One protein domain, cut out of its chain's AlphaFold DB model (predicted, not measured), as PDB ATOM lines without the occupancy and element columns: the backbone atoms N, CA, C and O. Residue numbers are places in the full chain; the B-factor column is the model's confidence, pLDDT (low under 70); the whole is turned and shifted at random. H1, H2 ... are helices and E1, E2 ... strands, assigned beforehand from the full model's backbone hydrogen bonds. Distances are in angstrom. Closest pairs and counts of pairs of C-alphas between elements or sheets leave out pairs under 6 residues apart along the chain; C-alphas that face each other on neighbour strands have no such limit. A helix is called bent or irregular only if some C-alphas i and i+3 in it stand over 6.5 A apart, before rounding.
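What this domain is: This is residues 23 to 71 of the 76 residues of the protein "U35-Nephitoxin-Nsp1a_1" of Nephila sp. SGP-2016 (UniProt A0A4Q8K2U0). This flat model has little regular structure: one small hairpin, E1 and E2, is joined by a long loop, residues 28 to 38, to short helix H1 at one end of the longest axis, while residues 59 to 66, of which 65 and 66 belong to short helix H2, stick out. The 49 printed residues have two named helices and two named strands, in the order H1, E1, E2, H2. The class is mixed, with 18 residues in named elements; the whole is only just loose, close to compact, with radius of gyration of the C-alphas 12.1 A and spans 37 by 23 by 12 A.

How they stand to each other: H1, residues 24 to 27, is too short for an O i to N i+4 pair. E1, residues 39 to 42, and E2, residues 53 to 56, form an antiparallel hairpin at 139 degrees; N 40 and O 55 are 2.8 A apart, within hydrogen-bond range. H1 is apart from E2. H2, residues 65 to 70, has 1 of 2 such O to N pairs within range; it is apart from H1 and E1.

Where its parts are: H1 begins at C-alpha 24 (77.175, 6.748, 117.089) and is neither bent nor irregular, but only just: C-alphas 24 and 27 are 6.3 A apart. E1 spans 9.3 A, E2 9.9 A and H2 9.2 A, ending at C-alpha 70 (64.649, -5.191, 117.779).

The domain as a whole: The C-alphas farthest apart, Asn 27 and Gly 61, are 37.1 A apart. The printed part has no cut; the link from H1 to E1 is long. Residues 65 to 71 have pLDDT under 70.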
ATOM      1  N   ASN A  23      78.277   9.667 120.120       86.69
ATOM      2  CA  ASN A  23      78.310  10.078 118.711       86.69
ATOM      3  C   ASN A  23      78.025   8.986 117.667       86.69
ATOM      4  O   ASN A  23      78.221   9.260 116.487       86.69
ATOM      5  N   TYR A  24      77.532   7.803 118.048       85.50
ATOM      6  CA  TYR A  24      77.175   6.748 117.089       85.50
ATOM      7  C   TYR A  24      76.315   7.276 115.924       85.50
ATOM      8  O   TYR A  24      76.668   7.087 114.763       85.50
ATOM      9  N   CYS A  25      75.282   8.073 116.222       87.69
ATOM     10  CA  CYS A  25      74.386   8.633 115.207       87.69
ATOM     11  C   CYS A  25      75.045   9.610 114.216       87.69
ATOM     12  O   CYS A  25      74.466   9.866 113.170       87.69
ATOM     13  N   LYS A  26      76.246  10.148 114.492       89.88
ATOM     14  CA  LYS A  26      76.913  11.097 113.574       89.88
ATOM     15  C   LYS A  26      77.318  10.459 112.247       89.88
ATOM     16  O   LYS A  26      77.408  11.157 111.247       89.88
ATOM     17  N   ASN A  27      77.579   9.154 112.254       86.94
ATOM     18  CA  ASN A  27      78.011   8.407 111.072       86.94
ATOM     19  C   ASN A  27      76.898   7.518 110.498       86.94
ATOM     20  O   ASN A  27      77.125   6.805 109.523       86.94
ATOM     21  N   VAL A  28      75.707   7.537 111.102       88.31
ATOM     22  CA  VAL A  28      74.571   6.734 110.650       88.31
ATOM     23  C   VAL A  28      73.811   7.518 109.589       88.31
ATOM     24  O   VAL A  28      73.418   8.661 109.808       88.31
ATOM     25  N   LYS A  29      73.593   6.891 108.434       90.06
ATOM     26  CA  LYS A  29      72.660   7.383 107.422       90.06
ATOM     27  C   LYS A  29      71.340   6.655 107.611       90.06
ATOM     28  O   LYS A  29      71.329   5.430 107.669       90.06
ATOM     29  N   CYS A  30      70.264   7.417 107.740       87.44
ATOM     30  CA  CYS A  30      68.931   6.874 107.928       87.44
ATOM     31  C   CYS A  30      68.184   6.847 106.603       87.44
ATOM     32  O   CYS A  30      68.188   7.840 105.872       87.44
ATOM     33  N   ASP A  31      67.510   5.736 106.343       87.12
ATOM     34  CA  ASP A  31      66.606   5.619 105.211       87.12
ATOM     35  C   ASP A  31      65.246   6.247 105.534       87.12
ATOM     36  O   ASP A  31      64.826   6.341 106.693       87.12
ATOM     37  N   SER A  32      64.538   6.677 104.491       87.06
ATOM     38  CA  SER A  32      63.145   7.093 104.616       87.06
ATOM     39  C   SER A  32      62.267   5.872 104.876       87.06
ATOM     40  O   SER A  32      62.261   4.935 104.076       87.06
ATOM     41  N   VAL A  33      61.489   5.904 105.955       87.50
ATOM     42  CA  VAL A  33      60.535   4.843 106.295       87.50
ATOM     43  C   VAL A  33      59.105   5.320 106.066       87.50
ATOM     44  O   VAL A  33      58.752   6.446 106.415       87.50
ATOM     45  N   SER A  34      58.281   4.452 105.483       90.44
ATOM     46  CA  SER A  34      56.840   4.654 105.340       90.44
ATOM     47  C   SER A  34      56.134   3.526 106.075       90.44
ATOM     48  O   SER A  34      56.313   2.361 105.727       90.44
ATOM     49  N   CYS A  35      55.363   3.871 107.103       86.75
ATOM     50  CA  CYS A  35      54.725   2.891 107.974       86.75
ATOM     51  C   CYS A  35      53.393   2.406 107.411       86.75
ATOM     52  O   CYS A  35      52.699   3.135 106.699       86.75
ATOM     53  N   SER A  36      53.036   1.164 107.739       86.81
ATOM     54  CA  SER A  36      51.696   0.644 107.468       86.81
ATOM     55  C   SER A  36      50.654   1.296 108.386       86.81
ATOM     56  O   SER A  36      50.990   1.882 109.413       86.81
ATOM     57  N   SER A  37      49.365   1.158 108.065       84.38
ATOM     58  CA  SER A  37      48.267   1.711 108.880       84.38
ATOM     59  C   SER A  37      48.197   1.159 110.311       84.38
ATOM     60  O   SER A  37      47.516   1.732 111.155       84.38
ATOM     61  N   SER A  38      48.853   0.029 110.577       82.19
ATOM     62  CA  SER A  38      48.915  -0.640 111.883       82.19
ATOM     63  C   SER A  38      50.172  -0.305 112.695       82.19
ATOM     64  O   SER A  38      50.344  -0.833 113.793       82.19
ATOM     65  N   GLU A  39      51.060   0.532 112.164       83.75
ATOM     66  CA  GLU A  39      52.324   0.897 112.797       83.75
ATOM     67  C   GLU A  39      52.387   2.398 113.067       83.75
ATOM     68  O   GLU A  39      51.870   3.216 112.308       83.75
ATOM     69  N   GLU A  40      53.066   2.764 114.147       84.38
ATOM     70  CA  GLU A  40      53.327   4.151 114.492       84.38
ATOM     71  C   GLU A  40      54.728   4.548 114.026       84.38
ATOM     72  O   GLU A  40      55.715   3.857 114.290       84.38
ATOM     73  N   TYR A  41      54.825   5.684 113.340       86.69
ATOM     74  CA  TYR A  41      56.112   6.271 112.994       86.69
ATOM     75  C   TYR A  41      56.770   6.852 114.248       86.69
ATOM     76  O   TYR A  41      56.234   7.757 114.885       86.69
ATOM     77  N   THR A  42      57.969   6.383 114.576       84.62
ATOM     78  CA  THR A  42      58.791   6.916 115.665       84.62
ATOM     79  C   THR A  42      60.093   7.452 115.099       84.62
ATOM     80  O   THR A  42      60.862   6.707 114.506       84.62
ATOM     81  N   GLN A  43      60.391   8.731 115.341       82.75
ATOM     82  CA  GLN A  43      61.584   9.403 114.811       82.75
ATOM     83  C   GLN A  43      62.923   8.839 115.338       82.75
ATOM     84  O   GLN A  43      63.940   8.953 114.662       82.75
ATOM     85  N   HIS A  44      62.934   8.217 116.519       82.25
ATOM     86  CA  HIS A  44      64.137   7.688 117.178       82.25
ATOM     87  C   HIS A  44      63.945   6.229 117.610       82.25
ATOM     88  O   HIS A  44      64.155   5.877 118.767       82.25
ATOM     89  N   GLY A  45      63.463   5.387 116.699       76.81
ATOM     90  CA  GLY A  45      62.939   4.068 117.058       76.81
ATOM     91  C   GLY A  45      63.932   2.916 116.914       76.81
ATOM     92  O   GLY A  45      63.611   1.792 117.278       76.81
ATOM     93  N   THR A  46      65.130   3.166 116.379       79.25
ATOM     94  CA  THR A  46      66.226   2.177 116.379       79.25
ATOM     95  C   THR A  46      66.803   1.969 117.780       79.25
ATOM     96  O   THR A  46      66.742   2.884 118.593       79.25
ATOM     97  N   PHE A  47      67.496   0.850 118.011       78.69
ATOM     98  CA  PHE A  47      68.175   0.532 119.279       78.69
ATOM     99  C   PHE A  47      69.014   1.692 119.859       78.69
ATOM    100  O   PHE A  47      68.939   1.982 121.048       78.69
ATOM    101  N   CYS A  48      69.785   2.391 119.015       79.88
ATOM    102  CA  CYS A  48      70.591   3.549 119.427       79.88
ATOM    103  C   CYS A  48      69.875   4.905 119.309       79.88
ATOM    104  O   CYS A  48      70.501   5.941 119.515       79.88
ATOM    105  N   GLY A  49      68.593   4.913 118.939       84.69
ATOM    106  CA  GLY A  49      67.772   6.115 118.807       84.69
ATOM    107  C   GLY A  49      68.166   7.052 117.662       84.69
ATOM    108  O   GLY A  49      67.842   8.231 117.719       84.69
ATOM    109  N   CYS A  50      68.878   6.574 116.640       86.56
ATOM    110  CA  CYS A  50      69.400   7.441 115.578       86.56
ATOM    111  C   CYS A  50      68.426   7.662 114.425       86.56
ATOM    112  O   CYS A  50      68.393   8.754 113.867       86.56
ATOM    113  N   CYS A  51      67.683   6.622 114.043       87.06
ATOM    114  CA  CYS A  51      66.859   6.652 112.841       87.06
ATOM    115  C   CYS A  51      65.376   6.469 113.146       87.06
ATOM    116  O   CYS A  51      65.022   5.830 114.150       87.06
ATOM    117  N   PRO A  52      64.518   6.982 112.247       89.00
ATOM    118  CA  PRO A  52      63.104   6.710 112.314       89.00
ATOM    119  C   PRO A  52      62.812   5.236 112.034       89.00
ATOM    120  O   PRO A  52      63.467   4.605 111.205       89.00
ATOM    121  N   THR A  53      61.820   4.689 112.726       85.38
ATOM    122  CA  THR A  53      61.317   3.333 112.499       85.38
ATOM    123  C   THR A  53      59.804   3.295 112.640       85.38
ATOM    124  O   THR A  53      59.188   4.178 113.241       85.38
ATOM    125  N   CYS A  54      59.208   2.253 112.077       85.62
ATOM    126  CA  CYS A  54      57.809   1.924 112.285       85.62
ATOM    127  C   CYS A  54      57.721   0.940 113.448       85.62
ATOM    128  O   CYS A  54      58.354  -0.119 113.416       85.62
ATOM    129  N   VAL A  55      56.984   1.307 114.494       80.31
ATOM    130  CA  VAL A  55      56.802   0.464 115.674       80.31
ATOM    131  C   VAL A  55      55.379  -0.059 115.742       80.31
ATOM    132  O   VAL A  55      54.411   0.646 115.466       80.31
ATOM    133  N   THR A  56      55.246  -1.321 116.128       80.75
ATOM    134  CA  THR A  56      53.943  -1.907 116.427       80.75
ATOM    135  C   THR A  56      53.556  -1.539 117.854       80.75
ATOM    136  O   THR A  56      54.296  -1.824 118.797       80.75
ATOM    137  N   LEU A  57      52.394  -0.910 118.014       77.94
ATOM    138  CA  LEU A  57      51.828  -0.607 119.324       77.94
ATOM    139  C   LEU A  57      51.317  -1.891 119.975       77.94
ATOM    140  O   LEU A  57      50.354  -2.496 119.504       77.94
ATOM    141  N   LEU A  58      51.957  -2.284 121.072       78.44
ATOM    142  CA  LEU A  58      51.513  -3.405 121.890       78.44
ATOM    143  C   LEU A  58      50.403  -2.959 122.843       78.44
ATOM    144  O   LEU A  58      50.471  -1.894 123.462       78.44
ATOM    145  N   LYS A  59      49.387  -3.800 123.003       80.38
ATOM    146  CA  LYS A  59      48.345  -3.620 124.012       80.38
ATOM    147  C   LYS A  59      48.852  -4.045 125.384       80.38
ATOM    148  O   LYS A  59      49.769  -4.854 125.534       80.38
ATOM    149  N   LYS A  60      48.204  -3.524 126.425       79.19
ATOM    150  CA  LYS A  60      48.474  -3.932 127.805       79.19
ATOM    151  C   LYS A  60      48.331  -5.454 127.941       79.19
ATOM    152  O   LYS A  60      47.268  -5.995 127.653       79.19
ATOM    153  N   GLY A  61      49.385  -6.111 128.424       81.38
ATOM    154  CA  GLY A  61      49.433  -7.565 128.610       81.38
ATOM    155  C   GLY A  61      50.032  -8.348 127.438       81.38
ATOM    156  O   GLY A  61      50.217  -9.554 127.571       81.38
ATOM    157  N   GLU A  62      50.370  -7.698 126.322       80.31
ATOM    158  CA  GLU A  62      51.088  -8.345 125.222       80.31
ATOM    159  C   GLU A  62      52.587  -8.502 125.525       80.31
ATOM    160  O   GLU A  62      53.170  -7.786 126.342       80.31
ATOM    161  N   SER A  63      53.217  -9.481 124.875       76.88
ATOM    162  CA  SER A  63      54.623  -9.806 125.108       76.88
ATOM    163  C   SER A  63      55.554  -8.758 124.500       76.88
ATOM    164  O   SER A  63      55.568  -8.554 123.288       76.88
ATOM    165  N   CYS A  64      56.416  -8.171 125.331       73.38
ATOM    166  CA  CYS A  64      57.500  -7.289 124.891       73.38
ATOM    167  C   CYS A  64      58.731  -8.047 124.362       73.38
ATOM    168  O   CYS A  64      59.696  -7.414 123.938       73.38
ATOM    169  N   PHE A  65      58.733  -9.387 124.373       67.06
ATOM    170  CA  PHE A  65      59.865 -10.199 123.902       67.06
ATOM    171  C   PHE A  65      60.373  -9.816 122.491       67.06
ATOM    172  O   PHE A  65      61.590  -9.747 122.303       67.06
ATOM    173  N   PRO A  66      59.510  -9.468 121.511       63.47
ATOM    174  CA  PRO A  66      59.961  -9.022 120.191       63.47
ATOM    175  C   PRO A  66      60.740  -7.692 120.212       63.47
ATOM    176  O   PRO A  66      61.619  -7.484 119.375       63.47
ATOM    177  N   LEU A  67      60.453  -6.798 121.169       63.06
ATOM    178  CA  LEU A  67      61.127  -5.498 121.304       63.06
ATOM    179  C   LEU A  67      62.551  -5.636 121.848       63.06
ATOM    180  O   LEU A  67      63.409  -4.821 121.514       63.06
ATOM    181  N   PHE A  68      62.817  -6.671 122.649       55.53
ATOM    182  CA  PHE A  68      64.144  -6.920 123.217       55.53
ATOM    183  C   PHE A  68      65.183  -7.234 122.129       55.53
ATOM    184  O   PHE A  68      66.330  -6.810 122.221       55.53
ATOM    185  N   LEU A  69      64.763  -7.923 121.062       55.25
ATOM    186  CA  LEU A  69      65.621  -8.259 119.920       55.25
ATOM    187  C   LEU A  69      65.721  -7.131 118.885       55.25
ATOM    188  O   LEU A  69      66.730  -7.028 118.194       55.25
ATOM    189  N   ARG A  70      64.684  -6.292 118.758       57.00
ATOM    190  CA  ARG A  70      64.649  -5.191 117.779       57.00
ATOM    191  C   ARG A  70      65.170  -3.857 118.309       57.00
ATOM    192  O   ARG A  70      65.359  -2.942 117.513       57.00
ATOM    193  N   GLY A  71      65.424  -3.749 119.613       54.94
ATOM    194  CA  GLY A  71      65.763  -2.475 120.232       54.94
ATOM    195  C   GLY A  71      64.587  -1.524 120.196       54.94
ATOM    196  O   GLY A  71      64.578  -0.577 119.420       54.94
TER     197      GLY A  71